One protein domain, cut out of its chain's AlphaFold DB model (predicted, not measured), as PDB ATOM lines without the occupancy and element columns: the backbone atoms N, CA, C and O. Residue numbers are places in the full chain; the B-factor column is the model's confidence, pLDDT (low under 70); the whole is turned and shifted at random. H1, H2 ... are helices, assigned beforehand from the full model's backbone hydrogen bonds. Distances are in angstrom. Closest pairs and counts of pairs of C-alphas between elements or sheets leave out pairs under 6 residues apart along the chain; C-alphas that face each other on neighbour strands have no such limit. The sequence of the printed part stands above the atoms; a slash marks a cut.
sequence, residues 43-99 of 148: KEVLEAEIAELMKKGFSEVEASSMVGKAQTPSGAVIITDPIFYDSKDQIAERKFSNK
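AT A GLANCE: This is residues 43 to 99 of the 148 residues of an uncharacterized protein of Legionella sp. PC997 (UniProt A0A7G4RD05). A short helix, H2, sits in the middle, with the longest helix, H1, packed slantwise on one side of it and the very short H3 packed on the opposite side, the three centres nearly in a row. The long unnamed link of residues 68 to 81 loops out from H2 and back to H3, while H4 lies on the other side of H2 from the bulk of that loop. The printed part has 57 residues with four named helices, in the order H1, H2, H3, H4, and no named strand; the class is all helix. The whole is compact, with a radius of gyration of the C-alphas of 10.5 A, and rounded in outline, spanning 30 by 24 by 16 A.

HOW THE PARTS SIT: The longest helix, H1, residues 43 to 55, touches H2, residues 60 to 67; their closest C-alphas are those of Ile 50 and Ala 63, 5.3 A apart. They run opposite ways at a steep tilt of 53 degrees. H2 is the hub, touching three other helices. It touches H3, residues 82 to 85, with the closest C-alphas, those of Ser 65 and Phe 84, 4.6 A apart. H2 and H4, residues 88 to 99, only just touch, with 3 pairs of C-alphas within 8 A, and H4 does so with residues 88 to 91 alone; the closest C-alphas are those of Met 66 and Lys 88, 5.4 A apart. H2 and H4 run opposite ways at a shallow tilt of 31 degrees. H3 and H4 are close but not clearly touching, the C-alphas of Ile 83 and Ile 91 being the closest at 7.3 A. H1 is apart from H3 and from H4. Every O i to N i+4 pair is within hydrogen-bond range in H1 and H2, and 7 of 8 are in H4; H3 is too short for such a pair.

IN THESE COORDINATES: H1, residues 43 to 55, is 18.7 A long from first to last C-alpha and begins at C-alpha 43, (142.612, 109.431, 112.018). H2, residues 60 to 67, is 10.6 A long and begins at C-alpha 60, (149.560, 112.686, 98.061). H3, residues 82 to 85, is 5.7 A long. H4, residues 88 to 99, is 17.3 A long and ends at C-alpha 99, (154.825, 126.039, 88.881).

THE WHOLE: The two C-alphas farthest apart are those of Lys 43 and Lys 99, at 31.0 A. The printed part has no cut. The link from H2 to H3 is long, with 14 residues; those from H1 to H2 and from H3 to H4 are tight. The mean pLDDT of the printed part is 85.9, and residues 96 to 99 are under 70.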
ATOM      1  N   LYS A  43     142.117 109.883 113.327       85.75
ATOM      2  CA  LYS A  43     142.612 109.431 112.018       85.75
ATOM      3  C   LYS A  43     141.801 110.037 110.862       85.75
ATOM      4  O   LYS A  43     142.392 110.460 109.876       85.75
ATOM      5  N   GLU A  44     140.484 110.115 111.022       86.31
ATOM      6  CA  GLU A  44     139.551 110.641 110.021       86.31
ATOM      7  C   GLU A  44     139.760 112.135 109.746       86.31
ATOM      8  O   GLU A  44     139.748 112.554 108.593       86.31
ATOM      9  N   VAL A  45     140.016 112.935 110.788       88.06
ATOM     10  CA  VAL A  45     140.296 114.373 110.638       88.06
ATOM     11  C   VAL A  45     141.596 114.591 109.863       88.06
ATOM     12  O   VAL A  45     141.642 115.436 108.973       88.06
ATOM     13  N   LEU A  46     142.631 113.792 110.140       88.31
ATOM     14  CA  LEU A  46     143.896 113.863 109.400       88.31
ATOM     15  C   LEU A  46     143.720 113.451 107.931       88.31
ATOM     16  O   LEU A  46     144.288 114.076 107.042       88.31
ATOM     17  N   GLU A  47     142.920 112.421 107.654       89.75
ATOM     18  CA  GLU A  47     142.615 111.998 106.281       89.75
ATOM     19  C   GLU A  47     141.795 113.049 105.520       89.75
ATOM     20  O   GLU A  47     142.052 113.288 104.338       89.75
ATOM     21  N   ALA A  48     140.869 113.731 106.198       90.94
ATOM     22  CA  ALA A  48     140.140 114.858 105.630       90.94
ATOM     23  C   ALA A  48     141.078 116.028 105.283       90.94
ATOM     24  O   ALA A  48     140.996 116.564 104.177       90.94
ATOM     25  N   GLU A  49     142.018 116.375 106.168       91.56
ATOM     26  CA  GLU A  49     143.024 117.415 105.910       91.56
ATOM     27  C   GLU A  49     143.919 117.056 104.710       91.56
ATOM     28  O   GLU A  49     144.149 117.888 103.828       91.56
ATOM     29  N   ILE A  50     144.358 115.795 104.610       91.12
ATOM     30  CA  ILE A  50     145.106 115.298 103.445       91.12
ATOM     31  C   ILE A  50     144.277 115.467 102.166       91.12
ATOM     32  O   ILE A  50     144.783 115.988 101.169       91.12
ATOM     33  N   ALA A  51     142.996 115.093 102.184       92.12
ATOM     34  CA  ALA A  51     142.110 115.245 101.032       92.12
ATOM     35  C   ALA A  51     141.917 116.719 100.626       92.12
ATOM     36  O   ALA A  51     141.843 117.037  99.436       92.12
ATOM     37  N   GLU A  52     141.869 117.647 101.584       93.56
ATOM     38  CA  GLU A  52     141.839 119.086 101.302       93.56
ATOM     39  C   GLU A  52     143.136 119.589 100.664       93.56
ATOM     40  O   GLU A  52     143.097 120.374  99.712       93.56
ATOM     41  N   LEU A  53     144.292 119.134 101.151       90.38
ATOM     42  CA  LEU A  53     145.589 119.459 100.556       90.38
ATOM     43  C   LEU A  53     145.693 118.903  99.127       90.38
ATOM     44  O   LEU A  53     146.135 119.609  98.218       90.38
ATOM     45  N   MET A  54     145.181 117.701  98.871       89.44
ATOM     46  CA  MET A  54     145.107 117.154  97.513       89.44
ATOM     47  C   MET A  54     144.229 118.014  96.590       89.44
ATOM     48  O   MET A  54     144.623 118.288  95.458       89.44
ATOM     49  N   LYS A  55     143.089 118.538  97.073       92.12
ATOM     50  CA  LYS A  55     142.250 119.491  96.311       92.12
ATOM     51  C   LYS A  55     142.972 120.806  96.004       92.12
ATOM     52  O   LYS A  55     142.765 121.382  94.940       92.12
ATOM     53  N   LYS A  56     143.851 121.266  96.901       88.12
ATOM     54  CA  LYS A  56     144.737 122.426  96.675       88.12
ATOM     55  C   LYS A  56     145.851 122.130  95.653       88.12
ATOM     56  O   LYS A  56     146.580 123.040  95.250       88.12
ATOM     57  N   GLY A  57     145.964 120.880  95.201       86.69
ATOM     58  CA  GLY A  57     146.907 120.423  94.187       86.69
ATOM     59  C   GLY A  57     148.221 119.899  94.757       86.69
ATOM     60  O   GLY A  57     149.184 119.764  93.999       86.69
ATOM     61  N   PHE A  58     148.303 119.630  96.066       86.56
ATOM     62  CA  PHE A  58     149.442 118.925  96.661       86.56
ATOM     63  C   PHE A  58     149.475 117.464  96.208       86.56
ATOM     64  O   PHE A  58     148.438 116.846  95.981       86.56
ATOM     65  N   SER A  59     150.686 116.931  96.032       88.19
ATOM     66  CA  SER A  59     150.881 115.496  95.839       88.19
ATOM     67  C   SER A  59     150.413 114.768  97.094       88.19
ATOM     68  O   SER A  59     150.504 115.303  98.198       88.19
ATOM     69  N   GLU A  60     149.953 113.535  96.940       88.38
ATOM     70  CA  GLU A  60     149.560 112.686  98.061       88.38
ATOM     71  C   GLU A  60     150.697 112.526  99.089       88.38
ATOM     72  O   GLU A  60     150.462 112.577 100.298       88.38
ATOM     73  N   VAL A  61     151.942 112.428  98.603       88.31
ATOM     74  CA  VAL A  61     153.157 112.338  99.428       88.31
ATOM     75  C   VAL A  61     153.412 113.648 100.172       88.31
ATOM     76  O   VAL A  61     153.685 113.634 101.367       88.31
ATOM     77  N   GLU A  62     153.269 114.790  99.496       88.56
ATOM     78  CA  GLU A  62     153.457 116.118 100.097       88.56
ATOM     79  C   GLU A  62     152.393 116.392 101.164       88.56
ATOM     80  O   GLU A  62     152.719 116.801 102.272       88.56
ATOM     81  N   ALA A  63     151.126 116.113 100.853       90.81
ATOM     82  CA  ALA A  63     150.009 116.296 101.771       90.81
ATOM     83  C   ALA A  63     150.156 115.419 103.021       90.81
ATOM     84  O   ALA A  63     150.027 115.908 104.142       90.81
ATOM     85  N   SER A  64     150.492 114.139 102.840       90.12
ATOM     86  CA  SER A  64     150.690 113.210 103.958       90.12
ATOM     87  C   SER A  64     151.913 113.587 104.801       90.12
ATOM     88  O   SER A  64     151.854 113.506 106.027       90.12
ATOM     89  N   SER A  65     152.980 114.087 104.164       89.56
ATOM     90  CA  SER A  65     154.169 114.613 104.851       89.56
ATOM     91  C   SER A  65     153.839 115.847 105.690       89.56
ATOM     92  O   SER A  65     154.198 115.907 106.861       89.56
ATOM     93  N   MET A  66     153.070 116.798 105.145       88.69
ATOM     94  CA  MET A  66     152.630 117.983 105.890       88.69
ATOM     95  C   MET A  66     151.786 117.607 107.114       88.69
ATOM     96  O   MET A  66     151.943 118.195 108.181       88.69
ATOM     97  N   VAL A  67     150.904 116.619 106.986       90.69
ATOM     98  CA  VAL A  67     150.051 116.158 108.093       90.69
ATOM     99  C   VAL A  67     150.821 115.253 109.077       90.69
ATOM    100  O   VAL A  67     150.352 114.988 110.181       90.69
ATOM    101  N   GLY A  68     152.042 114.821 108.733       86.25
ATOM    102  CA  GLY A  68     152.896 113.975 109.575       86.25
ATOM    103  C   GLY A  68     152.500 112.496 109.560       86.25
ATOM    104  O   GLY A  68     152.797 111.749 110.494       86.25
ATOM    105  N   LYS A  69     151.798 112.051 108.512       89.06
ATOM    106  CA  LYS A  69     151.342 110.669 108.349       89.06
ATOM    107  C   LYS A  69     152.336 109.880 107.511       89.06
ATOM    108  O   LYS A  69     152.571 110.182 106.354       89.06
ATOM    109  N   ALA A  70     152.859 108.808 108.095       87.06
ATOM    110  CA  ALA A  70     153.781 107.880 107.443       87.06
ATOM    111  C   ALA A  70     153.177 107.078 106.278       87.06
ATOM    112  O   ALA A  70     153.920 106.510 105.481       87.06
ATOM    113  N   GLN A  71     151.849 106.966 106.226       89.81
ATOM    114  CA  GLN A  71     151.124 106.229 105.199       89.81
ATOM    115  C   GLN A  71     150.184 107.172 104.470       89.81
ATOM    116  O   GLN A  71     149.449 107.930 105.110       89.81
ATOM    117  N   THR A  72     150.200 107.086 103.149       87.62
ATOM    118  CA  THR A  72     149.276 107.828 102.302       87.62
ATOM    119  C   THR A  72     147.900 107.147 102.243       87.62
ATOM    120  O   THR A  72     147.795 105.965 102.587       87.62
ATOM    121  N   PRO A  73     146.831 107.834 101.792       84.38
ATOM    122  CA  PRO A  73     145.526 107.207 101.541       84.38
ATOM    123  C   PRO A  73     145.580 105.994 100.594       84.38
ATOM    124  O   PRO A  73     144.805 105.055 100.746       84.38
ATOM    125  N   SER A  74     146.518 105.985  99.644       86.81
ATOM    126  CA  SER A  74     146.814 104.863  98.746       86.81
ATOM    127  C   SER A  74     147.507 103.688  99.455       86.81
ATOM    128  O   SER A  74     147.524 102.576  98.930       86.81
ATOM    129  N   GLY A  75     148.043 103.902 100.660       86.94
ATOM    130  CA  GLY A  75     148.735 102.894 101.464       86.94
ATOM    131  C   GLY A  75     150.248 102.842 101.246       86.94
ATOM    132  O   GLY A  75     150.907 101.952 101.783       86.94
ATOM    133  N   ALA A  76     150.821 103.785 100.491       88.25
ATOM    134  CA  ALA A  76     152.266 103.885 100.323       88.25
ATOM    135  C   ALA A  76     152.925 104.386 101.619       88.25
ATOM    136  O   ALA A  76     152.433 105.320 102.255       88.25
ATOM    137  N   VAL A  77     154.038 103.764 102.019       92.44
ATOM    138  CA  VAL A  77     154.832 104.185 103.183       92.44
ATOM    139  C   VAL A  77     155.838 105.238 102.735       92.44
ATOM    140  O   VAL A  77     156.715 104.936 101.935       92.44
ATOM    141  N   ILE A  78     155.727 106.449 103.279       90.50
ATOM    142  CA  ILE A  78     156.522 107.615 102.860       90.50
ATOM    143  C   ILE A  78     157.622 107.998 103.852       90.50
ATOM    144  O   ILE A  78     158.322 108.977 103.642       90.50
ATOM    145  N   ILE A  79     157.821 107.223 104.923       89.19
ATOM    146  CA  ILE A  79     158.896 107.472 105.907       89.19
ATOM    147  C   ILE A  79     160.279 107.442 105.232       89.19
ATOM    148  O   ILE A  79     161.212 108.090 105.685       89.19
ATOM    149  N   THR A  80     160.423 106.682 104.146       90.19
ATOM    150  CA  THR A  80     161.668 106.603 103.373       90.19
ATOM    151  C   THR A  80     161.891 107.804 102.462       90.19
ATOM    152  O   THR A  80     163.006 107.996 101.979       90.19
ATOM    153  N   ASP A  81     160.851 108.596 102.205       86.94
ATOM    154  CA  ASP A  81     160.932 109.711 101.281       86.94
ATOM    155  C   ASP A  81     161.523 110.929 102.001       86.94
ATOM    156  O   ASP A  81     161.049 111.304 103.075       86.94
ATOM    157  N   PRO A  82     162.523 111.617 101.419       87.44
ATOM    158  CA  PRO A  82     163.145 112.778 102.060       87.44
ATOM    159  C   PRO A  82     162.142 113.913 102.315       87.44
ATOM    160  O   PRO A  82     162.285 114.654 103.281       87.44
ATOM    161  N   ILE A  83     161.082 113.985 101.501       87.19
ATOM    162  CA  ILE A  83     159.987 114.960 101.611       87.19
ATOM    163  C   ILE A  83     159.268 114.862 102.964       87.19
ATOM    164  O   ILE A  83     158.765 115.864 103.464       87.19
ATOM    165  N   PHE A  84     159.252 113.678 103.580       90.19
ATOM    166  CA  PHE A  84     158.602 113.448 104.866       90.19
ATOM    167  C   PHE A  84     159.253 114.221 106.019       90.19
ATOM    168  O   PHE A  84     158.590 114.556 106.998       90.19
ATOM    169  N   TYR A  85     160.547 114.512 105.897       90.75
ATOM    170  CA  TYR A  85     161.326 115.205 106.921       90.75
ATOM    171  C   TYR A  85     161.457 116.707 106.664       90.75
ATOM    172  O   TYR A  85     161.998 117.429 107.503       90.75
ATOM    173  N   ASP A  86     160.968 117.181 105.520       89.38
ATOM    174  CA  ASP A  86     161.004 118.593 105.179       89.38
ATOM    175  C   ASP A  86     159.934 119.379 105.948       89.38
ATOM    176  O   ASP A  86     158.885 118.862 106.339       89.38
ATOM    177  N   SER A  87     160.186 120.673 106.163       84.44
ATOM    178  CA  SER A  87     159.203 121.535 106.814       84.44
ATOM    179  C   SER A  87     158.003 121.804 105.902       84.44
ATOM    180  O   SER A  87     158.116 121.835 104.674       84.44
ATOM    181  N   LYS A  88     156.841 122.078 106.512       86.12
ATOM    182  CA  LYS A  88     155.615 122.479 105.795       86.12
ATOM    183  C   LYS A  88     155.867 123.634 104.819       86.12
ATOM    184  O   LYS A  88     155.345 123.615 103.706       86.12
ATOM    185  N   ASP A  89     156.696 124.591 105.227       84.69
ATOM    186  CA  ASP A  89     157.048 125.761 104.423       84.69
ATOM    187  C   ASP A  89     157.898 125.372 103.205       84.69
ATOM    188  O   ASP A  89     157.573 125.760 102.085       84.69
ATOM    189  N   GLN A  90     158.908 124.510 103.379       83.38
ATOM    190  CA  GLN A  90     159.739 124.020 102.269       83.38
ATOM    191  C   GLN A  90     158.925 123.216 101.247       83.38
ATOM    192  O   GLN A  90     159.131 123.336 100.036       83.38
ATOM    193  N   ILE A  91     157.972 122.408 101.718       83.00
ATOM    194  CA  ILE A  91     157.071 121.644 100.848       83.00
ATOM    195  C   ILE A  91     156.172 122.599 100.045       83.00
ATOM    196  O   ILE A  91     155.963 122.393  98.847       83.00
ATOM    197  N   ALA A  92     155.677 123.673 100.666       82.38
ATOM    198  CA  ALA A  92     154.886 124.689  99.979       82.38
ATOM    199  C   ALA A  92     155.715 125.451  98.930       82.38
ATOM    200  O   ALA A  92     155.271 125.596  97.790       82.38
ATOM    201  N   GLU A  93     156.936 125.871  99.268       81.81
ATOM    202  CA  GLU A  93     157.860 126.565  98.362       81.81
ATOM    203  C   GLU A  93     158.162 125.755  97.098       81.81
ATOM    204  O   GLU A  93     158.071 126.288  95.990       81.81
ATOM    205  N   ARG A  94     158.400 124.443  97.227       77.44
ATOM    206  CA  ARG A  94     158.607 123.553  96.070       77.44
ATOM    207  C   ARG A  94     157.436 123.570  95.091       77.44
ATOM    208  O   ARG A  94     157.655 123.469  93.883       77.44
ATOM    209  N   LYS A  95     156.195 123.742  95.563       73.81
ATOM    210  CA  LYS A  95     155.032 123.886  94.671       73.81
ATOM    211  C   LYS A  95     155.057 125.182  93.891       73.81
ATOM    212  O   LYS A  95     154.692 125.174  92.715       73.81
ATOM    213  N   PHE A  96     155.464 126.276  94.525       63.22
ATOM    214  CA  PHE A  96     155.604 127.559  93.848       63.22
ATOM    215  C   PHE A  96     156.736 127.502  92.814       63.22
ATOM    216  O   PHE A  96     156.519 127.882  91.664       63.22
ATOM    217  N   SER A  97     157.881 126.904  93.162       62.06
ATOM    218  CA  SER A  97     159.013 126.737  92.244       62.06
ATOM    219  C   SER A  97     158.690 125.820  91.060       62.06
ATOM    220  O   SER A  97     158.942 126.207  89.923       62.06
ATOM    221  N   ASN A  98     158.049 124.664  91.281       60.47
ATOM    222  CA  ASN A  98     157.652 123.757  90.193       60.47
ATOM    223  C   ASN A  98     156.609 124.375  89.247       60.47
ATOM    224  O   ASN A  98     156.580 124.043  88.064       60.47
ATOM    225  N   LYS A  99     155.751 125.280  89.738       57.19
ATOM    226  CA  LYS A  99     154.825 126.039  88.881       57.19
ATOM    227  C   LYS A  99     155.536 127.134  88.074       57.19
ATOM    228  O   LYS A  99     155.055 127.472  86.996       57.19
TER     229      LYS A  99